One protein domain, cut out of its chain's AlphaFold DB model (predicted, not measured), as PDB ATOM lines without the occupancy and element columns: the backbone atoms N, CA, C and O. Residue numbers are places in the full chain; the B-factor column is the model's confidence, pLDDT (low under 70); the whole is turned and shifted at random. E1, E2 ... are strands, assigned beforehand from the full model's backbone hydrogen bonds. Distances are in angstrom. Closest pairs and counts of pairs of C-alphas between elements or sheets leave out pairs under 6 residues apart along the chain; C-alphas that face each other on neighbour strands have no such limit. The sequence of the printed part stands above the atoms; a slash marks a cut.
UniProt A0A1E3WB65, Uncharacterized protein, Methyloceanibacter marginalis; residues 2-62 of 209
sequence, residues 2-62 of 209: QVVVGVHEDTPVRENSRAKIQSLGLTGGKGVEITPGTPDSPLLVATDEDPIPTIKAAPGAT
ATOM      1  N   GLN A   2     -20.667 109.998  31.680       81.12
ATOM      2  CA  GLN A   2     -20.064 109.203  32.753       81.12
ATOM      3  C   GLN A   2     -20.736 109.580  34.075       81.12
ATOM      4  O   GLN A   2     -21.171 110.719  34.237       81.12
ATOM      5  N   VAL A   3     -20.855 108.616  34.983       85.12
ATOM      6  CA  VAL A   3     -21.424 108.795  36.323       85.12
ATOM      7  C   VAL A   3     -20.457 108.155  37.305       85.12
ATOM      8  O   VAL A   3     -20.008 107.035  37.070       85.12
ATOM      9  N   VAL A   4     -20.139 108.867  38.381       90.75
ATOM     10  CA  VAL A   4     -19.307 108.360  39.475       90.75
ATOM     11  C   VAL A   4     -20.236 107.889  40.588       90.75
ATOM     12  O   VAL A   4     -21.155 108.612  40.973       90.75
ATOM     13  N   VAL A   5     -20.014 106.674  41.082       88.44
ATOM     14  CA  VAL A   5     -20.784 106.076  42.178       88.44
ATOM     15  C   VAL A   5     -19.829 105.622  43.277       88.44
ATOM     16  O   VAL A   5     -18.756 105.103  42.985       88.44
ATOM     17  N   GLY A   6     -20.216 105.833  44.534       89.75
ATOM     18  CA  GLY A   6     -19.526 105.250  45.682       89.75
ATOM     19  C   GLY A   6     -20.020 103.826  45.909       89.75
ATOM     20  O   GLY A   6     -21.227 103.586  45.892       89.75
ATOM     21  N   VAL A   7     -19.096 102.892  46.107       88.75
ATOM     22  CA  VAL A   7     -19.384 101.478  46.366       88.75
ATOM     23  C   VAL A   7     -18.737 101.101  47.697       88.75
ATOM     24  O   VAL A   7     -17.679 101.630  48.037       88.75
ATOM     25  N   HIS A   8     -19.384 100.229  48.472       89.25
ATOM     26  CA  HIS A   8     -18.801  99.724  49.712       89.25
ATOM     27  C   HIS A   8     -17.610  98.801  49.414       89.25
ATOM     28  O   HIS A   8     -17.615  98.073  48.423       89.25
ATOM     29  N   GLU A   9     -16.596  98.821  50.280       84.31
ATOM     30  CA  GLU A   9     -15.340  98.073  50.103       84.31
ATOM     31  C   GLU A   9     -15.541  96.549  50.015       84.31
ATOM     32  O   GLU A   9     -14.785  95.850  49.345       84.31
ATOM     33  N   ASP A  10     -16.596  96.030  50.640       87.56
ATOM     34  CA  ASP A  10     -16.970  94.614  50.650       87.56
ATOM     35  C   ASP A  10     -17.803  94.183  49.431       87.56
ATOM     36  O   ASP A  10     -18.120  93.002  49.283       87.56
ATOM     37  N   THR A  11     -18.168  95.115  48.548       88.94
ATOM     38  CA  THR A  11     -18.987  94.817  47.373       88.94
ATOM     39  C   THR A  11     -18.104  94.324  46.222       88.94
ATOM     40  O   THR A  11     -17.335  95.103  45.656       88.94
ATOM     41  N   PRO A  12     -18.220  93.051  45.801       88.38
ATOM     42  CA  PRO A  12     -17.381  92.515  44.739       88.38
ATOM     43  C   PRO A  12     -17.818  93.067  43.375       88.38
ATOM     44  O   PRO A  12     -18.825  92.641  42.808       88.38
ATOM     45  N   VAL A  13     -17.032  93.991  42.825       93.25
ATOM     46  CA  VAL A  13     -17.152  94.466  41.437       93.25
ATOM     47  C   VAL A  13     -16.038  93.828  40.612       93.25
ATOM     48  O   VAL A  13     -14.895  93.771  41.055       93.25
ATOM     49  N   ARG A  14     -16.357  93.326  39.418       95.00
ATOM     50  CA  ARG A  14     -15.405  92.640  38.527       95.00
ATOM     51  C   ARG A  14     -15.139  93.460  37.275       95.00
ATOM     52  O   ARG A  14     -15.964  94.277  36.876       95.00
ATOM     53  N   GLU A  15     -14.023  93.208  36.598       94.06
ATOM     54  CA  GLU A  15     -13.693  93.901  35.338       94.06
ATOM     55  C   GLU A  15     -14.774  93.720  34.258       94.06
ATOM     56  O   GLU A  15     -15.059  94.618  33.456       94.06
ATOM     57  N   ASN A  16     -15.437  92.559  34.251       93.81
ATOM     58  CA  ASN A  16     -16.544  92.293  33.344       93.81
ATOM     59  C   ASN A  16     -17.936  92.653  33.897       93.81
ATOM     60  O   ASN A  16     -18.933  92.422  33.206       93.81
ATOM     61  N   SER A  17     -18.021  93.286  35.071       94.19
ATOM     62  CA  SER A  17     -19.260  93.899  35.555       94.19
ATOM     63  C   SER A  17     -19.758  94.973  34.583       94.19
ATOM     64  O   SER A  17     -19.002  95.586  33.817       94.19
ATOM     65  N   ARG A  18     -21.074  95.188  34.570       92.31
ATOM     66  CA  ARG A  18     -21.747  96.169  33.712       92.31
ATOM     67  C   ARG A  18     -22.752  96.979  34.517       92.31
ATOM     68  O   ARG A  18     -23.405  96.439  35.400       92.31
ATOM     69  N   ALA A  19     -22.905  98.252  34.173       90.88
ATOM     70  CA  ALA A  19     -23.889  99.136  34.793       90.88
ATOM     71  C   ALA A  19     -25.173  99.214  33.955       90.88
ATOM     72  O   ALA A  19     -25.109  99.390  32.737       90.88
ATOM     73  N   LYS A  20     -26.344  99.153  34.589       86.56
ATOM     74  CA  LYS A  20     -27.635  99.442  33.944       86.56
ATOM     75  C   LYS A  20     -28.482 100.366  34.811       86.56
ATOM     76  O   LYS A  20     -28.432 100.300  36.035       86.56
ATOM     77  N   ILE A  21     -29.255 101.237  34.170       84.94
ATOM     78  CA  ILE A  21     -30.204 102.104  34.870       84.94
ATOM     79  C   ILE A  21     -31.487 101.313  35.104       84.94
ATOM     80  O   ILE A  21     -32.095 100.828  34.151       84.94
ATOM     81  N   GLN A  22     -31.901 101.198  36.360       78.94
ATOM     82  CA  GLN A  22     -33.128 100.519  36.757       78.94
ATOM     83  C   GLN A  22     -34.110 101.519  37.368       78.94
ATOM     84  O   GLN A  22     -33.716 102.447  38.077       78.94
ATOM     85  N   SER A  23     -35.402 101.337  37.085       78.81
ATOM     86  CA  SER A  23     -36.466 102.094  37.745       78.81
ATOM     87  C   SER A  23     -36.771 101.455  39.098       78.81
ATOM     88  O   SER A  23     -37.152 100.287  39.152       78.81
ATOM     89  N   LEU A  24     -36.618 102.209  40.183       76.38
ATOM     90  CA  LEU A  24     -37.017 101.794  41.522       76.38
ATOM     91  C   LEU A  24     -38.442 102.276  41.800       76.38
ATOM     92  O   LEU A  24     -38.680 103.454  42.073       76.38
ATOM     93  N   GLY A  25     -39.385 101.335  41.754       70.81
ATOM     94  CA  GLY A  25     -40.763 101.538  42.194       70.81
ATOM     95  C   GLY A  25     -41.663 102.319  41.230       70.81
ATOM     96  O   GLY A  25     -41.253 102.778  40.164       70.81
ATOM     97  N   LEU A  26     -42.929 102.452  41.641       68.75
ATOM     98  CA  LEU A  26     -44.012 103.075  40.866       68.75
ATOM     99  C   LEU A  26     -43.931 104.611  40.830       68.75
ATOM    100  O   LEU A  26     -44.499 105.235  39.942       68.75
ATOM    101  N   THR A  27     -43.219 105.223  41.781       75.81
ATOM    102  CA  THR A  27     -43.058 106.683  41.902       75.81
ATOM    103  C   THR A  27     -41.937 107.249  41.020       75.81
ATOM    104  O   THR A  27     -41.735 108.460  41.001       75.81
ATOM    105  N   GLY A  28     -41.222 106.397  40.270       65.44
ATOM    106  CA  GLY A  28     -40.271 106.825  39.238       65.44
ATOM    107  C   GLY A  28     -38.833 107.065  39.707       65.44
ATOM    108  O   GLY A  28     -38.089 107.775  39.027       65.44
ATOM    109  N   GLY A  29     -38.410 106.481  40.832       78.31
ATOM    110  CA  GLY A  29     -37.004 106.512  41.245       78.31
ATOM    111  C   GLY A  29     -36.095 105.853  40.200       78.31
ATOM    112  O   GLY A  29     -36.496 104.901  39.534       78.31
ATOM    113  N   LYS A  30     -34.861 106.340  40.038       78.06
ATOM    114  CA  LYS A  30     -33.844 105.731  39.164       78.06
ATOM    115  C   LYS A  30     -32.629 105.345  39.997       78.06
ATOM    116  O   LYS A  30     -32.199 106.127  40.838       78.06
ATOM    117  N   GLY A  31     -32.065 104.174  39.736       83.62
ATOM    118  CA  GLY A  31     -30.836 103.705  40.366       83.62
ATOM    119  C   GLY A  31     -29.935 102.997  39.369       83.62
ATOM    120  O   GLY A  31     -30.347 102.685  38.248       83.62
ATOM    121  N   VAL A  32     -28.688 102.786  39.774       86.94
ATOM    122  CA  VAL A  32     -27.683 102.074  38.984       86.94
ATOM    123  C   VAL A  32     -27.568 100.662  39.543       86.94
ATOM    124  O   VAL A  32     -27.178 100.489  40.693       86.94
ATOM    125  N   GLU A  33     -27.900  99.657  38.738       88.56
ATOM    126  CA  GLU A  33     -27.610  98.259  39.058       88.56
ATOM    127  C   GLU A  33     -26.266  97.878  38.426       88.56
ATOM    128  O   GLU A  33     -26.048  98.093  37.228       88.56
ATOM    129  N   ILE A  34     -25.370  97.312  39.232       90.94
ATOM    130  CA  ILE A  34     -24.081  96.775  38.791       90.94
ATOM    131  C   ILE A  34     -24.217  95.256  38.715       90.94
ATOM    132  O   ILE A  34     -24.576  94.610  39.696       90.94
ATOM    133  N   THR A  35     -23.943  94.672  37.549       90.25
ATOM    134  CA  THR A  35     -23.994  93.217  37.390       90.25
ATOM    135  C   THR A  35     -22.806  92.546  38.091       90.25
ATOM    136  O   THR A  35     -21.699  93.095  38.093       90.25
ATOM    137  N   PRO A  36     -22.985  91.325  38.625       88.62
ATOM    138  CA  PRO A  36     -21.937  90.619  39.371       88.62
ATOM    139  C   PRO A  36     -20.748  90.154  38.510       88.62
ATOM    140  O   PRO A  36     -19.749  89.686  39.053       88.62
ATOM    141  N   GLY A  37     -20.841  90.265  37.180       89.31
ATOM    142  CA  GLY A  37     -19.837  89.733  36.263       89.31
ATOM    143  C   GLY A  37     -19.840  88.203  36.216       89.31
ATOM    144  O   GLY A  37     -20.837  87.563  36.561       89.31
ATOM    145  N   THR A  38     -18.728  87.612  35.782       91.88
ATOM    146  CA  THR A  38     -18.517  86.154  35.828       91.88
ATOM    147  C   THR A  38     -17.540  85.785  36.950       91.88
ATOM    148  O   THR A  38     -16.642  86.572  37.249       91.88
ATOM    149  N   PRO A  39     -17.677  84.611  37.597       89.56
ATOM    150  CA  PRO A  39     -16.859  84.251  38.763       89.56
ATOM    151  C   PRO A  39     -15.344  84.199  38.510       89.56
ATOM    152  O   PRO A  39     -14.560  84.424  39.430       89.56
ATOM    153  N   ASP A  40     -14.955  83.907  37.272       93.44
ATOM    154  CA  ASP A  40     -13.587  83.810  36.761       93.44
ATOM    155  C   ASP A  40     -12.968  85.167  36.389       93.44
ATOM    156  O   ASP A  40     -11.751  85.264  36.249       93.44
ATOM    157  N   SER A  41     -13.774  86.227  36.265       94.62
ATOM    158  CA  SER A  41     -13.256  87.573  36.009       94.62
ATOM    159  C   SER A  41     -12.582  88.133  37.263       94.62
ATOM    160  O   SER A  41     -13.180  88.067  38.342       94.62
ATOM    161  N   PRO A  42     -11.395  88.752  37.154       92.06
ATOM    162  CA  PRO A  42     -10.745  89.403  38.288       92.06
ATOM    163  C   PRO A  42     -11.604  90.542  38.859       92.06
ATOM    164  O   PRO A  42     -12.468  91.107  38.172       92.06
ATOM    165  N   LEU A  43     -11.376  90.845  40.142       91.94
ATOM    166  CA  LEU A  43     -11.983  91.993  40.813       91.94
ATOM    167  C   LEU A  43     -11.436  93.291  40.219       91.94
ATOM    168  O   LEU A  43     -10.252  93.394  39.912       91.94
ATOM    169  N   LEU A  44     -12.313  94.278  40.092       91.88
ATOM    170  CA  LEU A  44     -11.959  95.615  39.660       91.88
ATOM    171  C   LEU A  44     -11.444  96.399  40.871       91.88
ATOM    172  O   LEU A  44     -12.221  96.737  41.762       91.88
ATOM    173  N   VAL A  45     -10.140  96.662  40.904       89.12
ATOM    174  CA  VAL A  45      -9.452  97.315  42.029       89.12
ATOM    175  C   VAL A  45      -8.838  98.629  41.555       89.12
ATOM    176  O   VAL A  45      -8.249  98.685  40.478       89.12
ATOM    177  N   ALA A  46      -8.982  99.686  42.355       88.38
ATOM    178  CA  ALA A  46      -8.328 100.964  42.094       88.38
ATOM    179  C   ALA A  46      -6.811 100.836  42.298       88.38
ATOM    180  O   ALA A  46      -6.356 100.218  43.261       88.38
ATOM    181  N   THR A  47      -6.034 101.428  41.399       88.38
ATOM    182  CA  THR A  47      -4.565 101.435  41.458       88.38
ATOM    183  C   THR A  47      -4.043 102.869  41.456       88.38
ATOM    184  O   THR A  47      -4.793 103.800  41.169       88.38
ATOM    185  N   ASP A  48      -2.755 103.067  41.746       89.75
ATOM    186  CA  ASP A  48      -2.135 104.399  41.679       89.75
ATOM    187  C   ASP A  48      -2.194 104.998  40.259       89.75
ATOM    188  O   ASP A  48      -2.243 106.217  40.092       89.75
ATOM    189  N   GLU A  49      -2.220 104.140  39.233       90.06
ATOM    190  CA  GLU A  49      -2.333 104.525  37.822       90.06
ATOM    191  C   GLU A  49      -3.795 104.722  37.375       90.06
ATOM    192  O   GLU A  49      -4.062 105.551  36.504       90.06
ATOM    193  N   ASP A  50      -4.745 104.003  37.988       89.12
ATOM    194  CA  ASP A  50      -6.191 104.121  37.752       89.12
ATOM    195  C   ASP A  50      -6.970 104.217  39.082       89.12
ATOM    196  O   ASP A  50      -7.474 103.209  39.596       89.12
ATOM    197  N   PRO A  51      -7.072 105.426  39.668       88.25
ATOM    198  CA  PRO A  51      -7.709 105.618  40.969       88.25
ATOM    199  C   PRO A  51      -9.244 105.550  40.911       88.25
ATOM    200  O   PRO A  51      -9.887 105.470  41.957       88.25
ATOM    201  N   ILE A  52      -9.854 105.611  39.717       91.44
ATOM    202  CA  ILE A  52     -11.313 105.547  39.525       91.44
ATOM    203  C   ILE A  52     -11.622 104.575  38.372       91.44
ATOM    204  O   ILE A  52     -11.929 105.002  37.250       91.44
ATOM    205  N   PRO A  53     -11.585 103.260  38.644       90.56
ATOM    206  CA  PRO A  53     -11.770 102.262  37.607       90.56
ATOM    207  C   PRO A  53     -13.194 102.290  37.036       90.56
ATOM    208  O   PRO A  53     -14.183 102.508  37.739       90.56
ATOM    209  N   THR A  54     -13.317 102.067  35.724       92.75
ATOM    210  CA  THR A  54     -14.571 102.282  34.980       92.75
ATOM    211  C   THR A  54     -15.157 100.989  34.404       92.75
ATOM    212  O   THR A  54     -14.521 100.312  33.598       92.75
ATOM    213  N   ILE A  55     -16.435 100.713  34.693       92.31
ATOM    214  CA  ILE A  55     -17.221  99.639  34.052       92.31
ATOM    215  C   ILE A  55     -18.053 100.149  32.865       92.31
ATOM    216  O   ILE A  55     -18.439 101.317  32.795       92.31
ATOM    217  N   LYS A  56     -18.359  99.267  31.907       91.25
ATOM    218  CA  LYS A  56     -19.185  99.615  30.734       91.25
ATOM    219  C   LYS A  56     -20.682  99.525  31.046       91.25
ATOM    220  O   LYS A  56     -21.108  98.717  31.868       91.25
ATOM    221  N   ALA A  57     -21.493 100.311  30.341       87.75
ATOM    222  CA  ALA A  57     -22.948 100.179  30.393       87.75
ATOM    223  C   ALA A  57     -23.409  98.871  29.723       87.75
ATOM    224  O   ALA A  57     -22.824  98.438  28.727       87.75
ATOM    225  N   ALA A  58     -24.453  98.238  30.261       80.75
ATOM    226  CA  ALA A  58     -25.063  97.055  29.665       80.75
ATOM    227  C   ALA A  58     -25.846  97.417  28.382       80.75
ATOM    228  O   ALA A  58     -26.451  98.497  28.317       80.75
ATOM    229  N   PRO A  59     -25.889  96.523  27.374       67.25
ATOM    230  CA  PRO A  59     -26.765  96.689  26.216       67.25
ATOM    231  C   PRO A  59     -28.224  96.851  26.672       67.25
ATOM    232  O   PRO A  59     -28.695  96.085  27.509       67.25
ATOM    233  N   GLY A  60     -28.928  97.861  26.153       64.56
ATOM    234  CA  GLY A  60     -30.329  98.142  26.505       64.56
ATOM    235  C   GLY A  60     -30.551  99.252  27.541       64.56
ATOM    236  O   GLY A  60     -31.694  99.651  27.753       64.56
ATOM    237  N   ALA A  61     -29.494  99.836  28.119       54.53
ATOM    238  CA  ALA A  61     -29.602 100.941  29.085       54.53
ATOM    239  C   ALA A  61     -30.244 102.237  28.526       54.53
ATOM    240  O   ALA A  61     -30.576 103.137  29.296       54.53
ATOM    241  N   THR A  62     -30.438 102.339  27.206       55.03
ATOM    242  CA  THR A  62     -31.020 103.509  26.523       55.03
ATOM    243  C   THR A  62     -32.251 103.194  25.656       55.03
ATOM    244  O   THR A  62     -32.785 104.116  25.048       55.03
TER     245      THR A  62
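AT A GLANCE: This is residues 2 to 62 of the 209 residues of an uncharacterized protein of Methyloceanibacter marginalis (UniProt A0A1E3WB65). Little regular structure is here: one two-stranded hairpin, E1 and E2, reaches with its turn at Leu 26 to one end of the long axis, while the long unnamed stretches, residues 2 to 17 and 35 to 62, gather about the hairpin's other end, where E1 begins and E2 ends, with the loop at Asp 48 at the far end of that axis. Near the end of the printed part, residues 56 to 57 pair in parallel with residues 18 to 19 of E1. The 61 printed residues include no named helix; the class is all strand, with 13 residues in named elements. The whole is elongated, 40 by 23 by 22 A, and only just loose, close to compact, with a radius of gyration of the C-alphas of 12.8 A.

IN THESE COORDINATES: After unnamed residues 2 to 17, E1, residues 18 to 24, spans 18.1 A from C-alpha 18 at (-21.747, 96.169, 33.712). E2, residues 29 to 34, spans 16.4 A to C-alpha 34 at (-24.081, 96.775, 38.791).

HOW THE PARTS SIT: E1 and E2 form an antiparallel hairpin at 154 degrees with a tight link. N 22 and O 31 are within hydrogen-bond range at 2.9 A.

THE WHOLE: The farthest C-alphas, of Leu 26 and Asp 48, are 41.9 A apart. The printed part has no cut. Residues 26, 28 and 59 to 62 have pLDDT under 70.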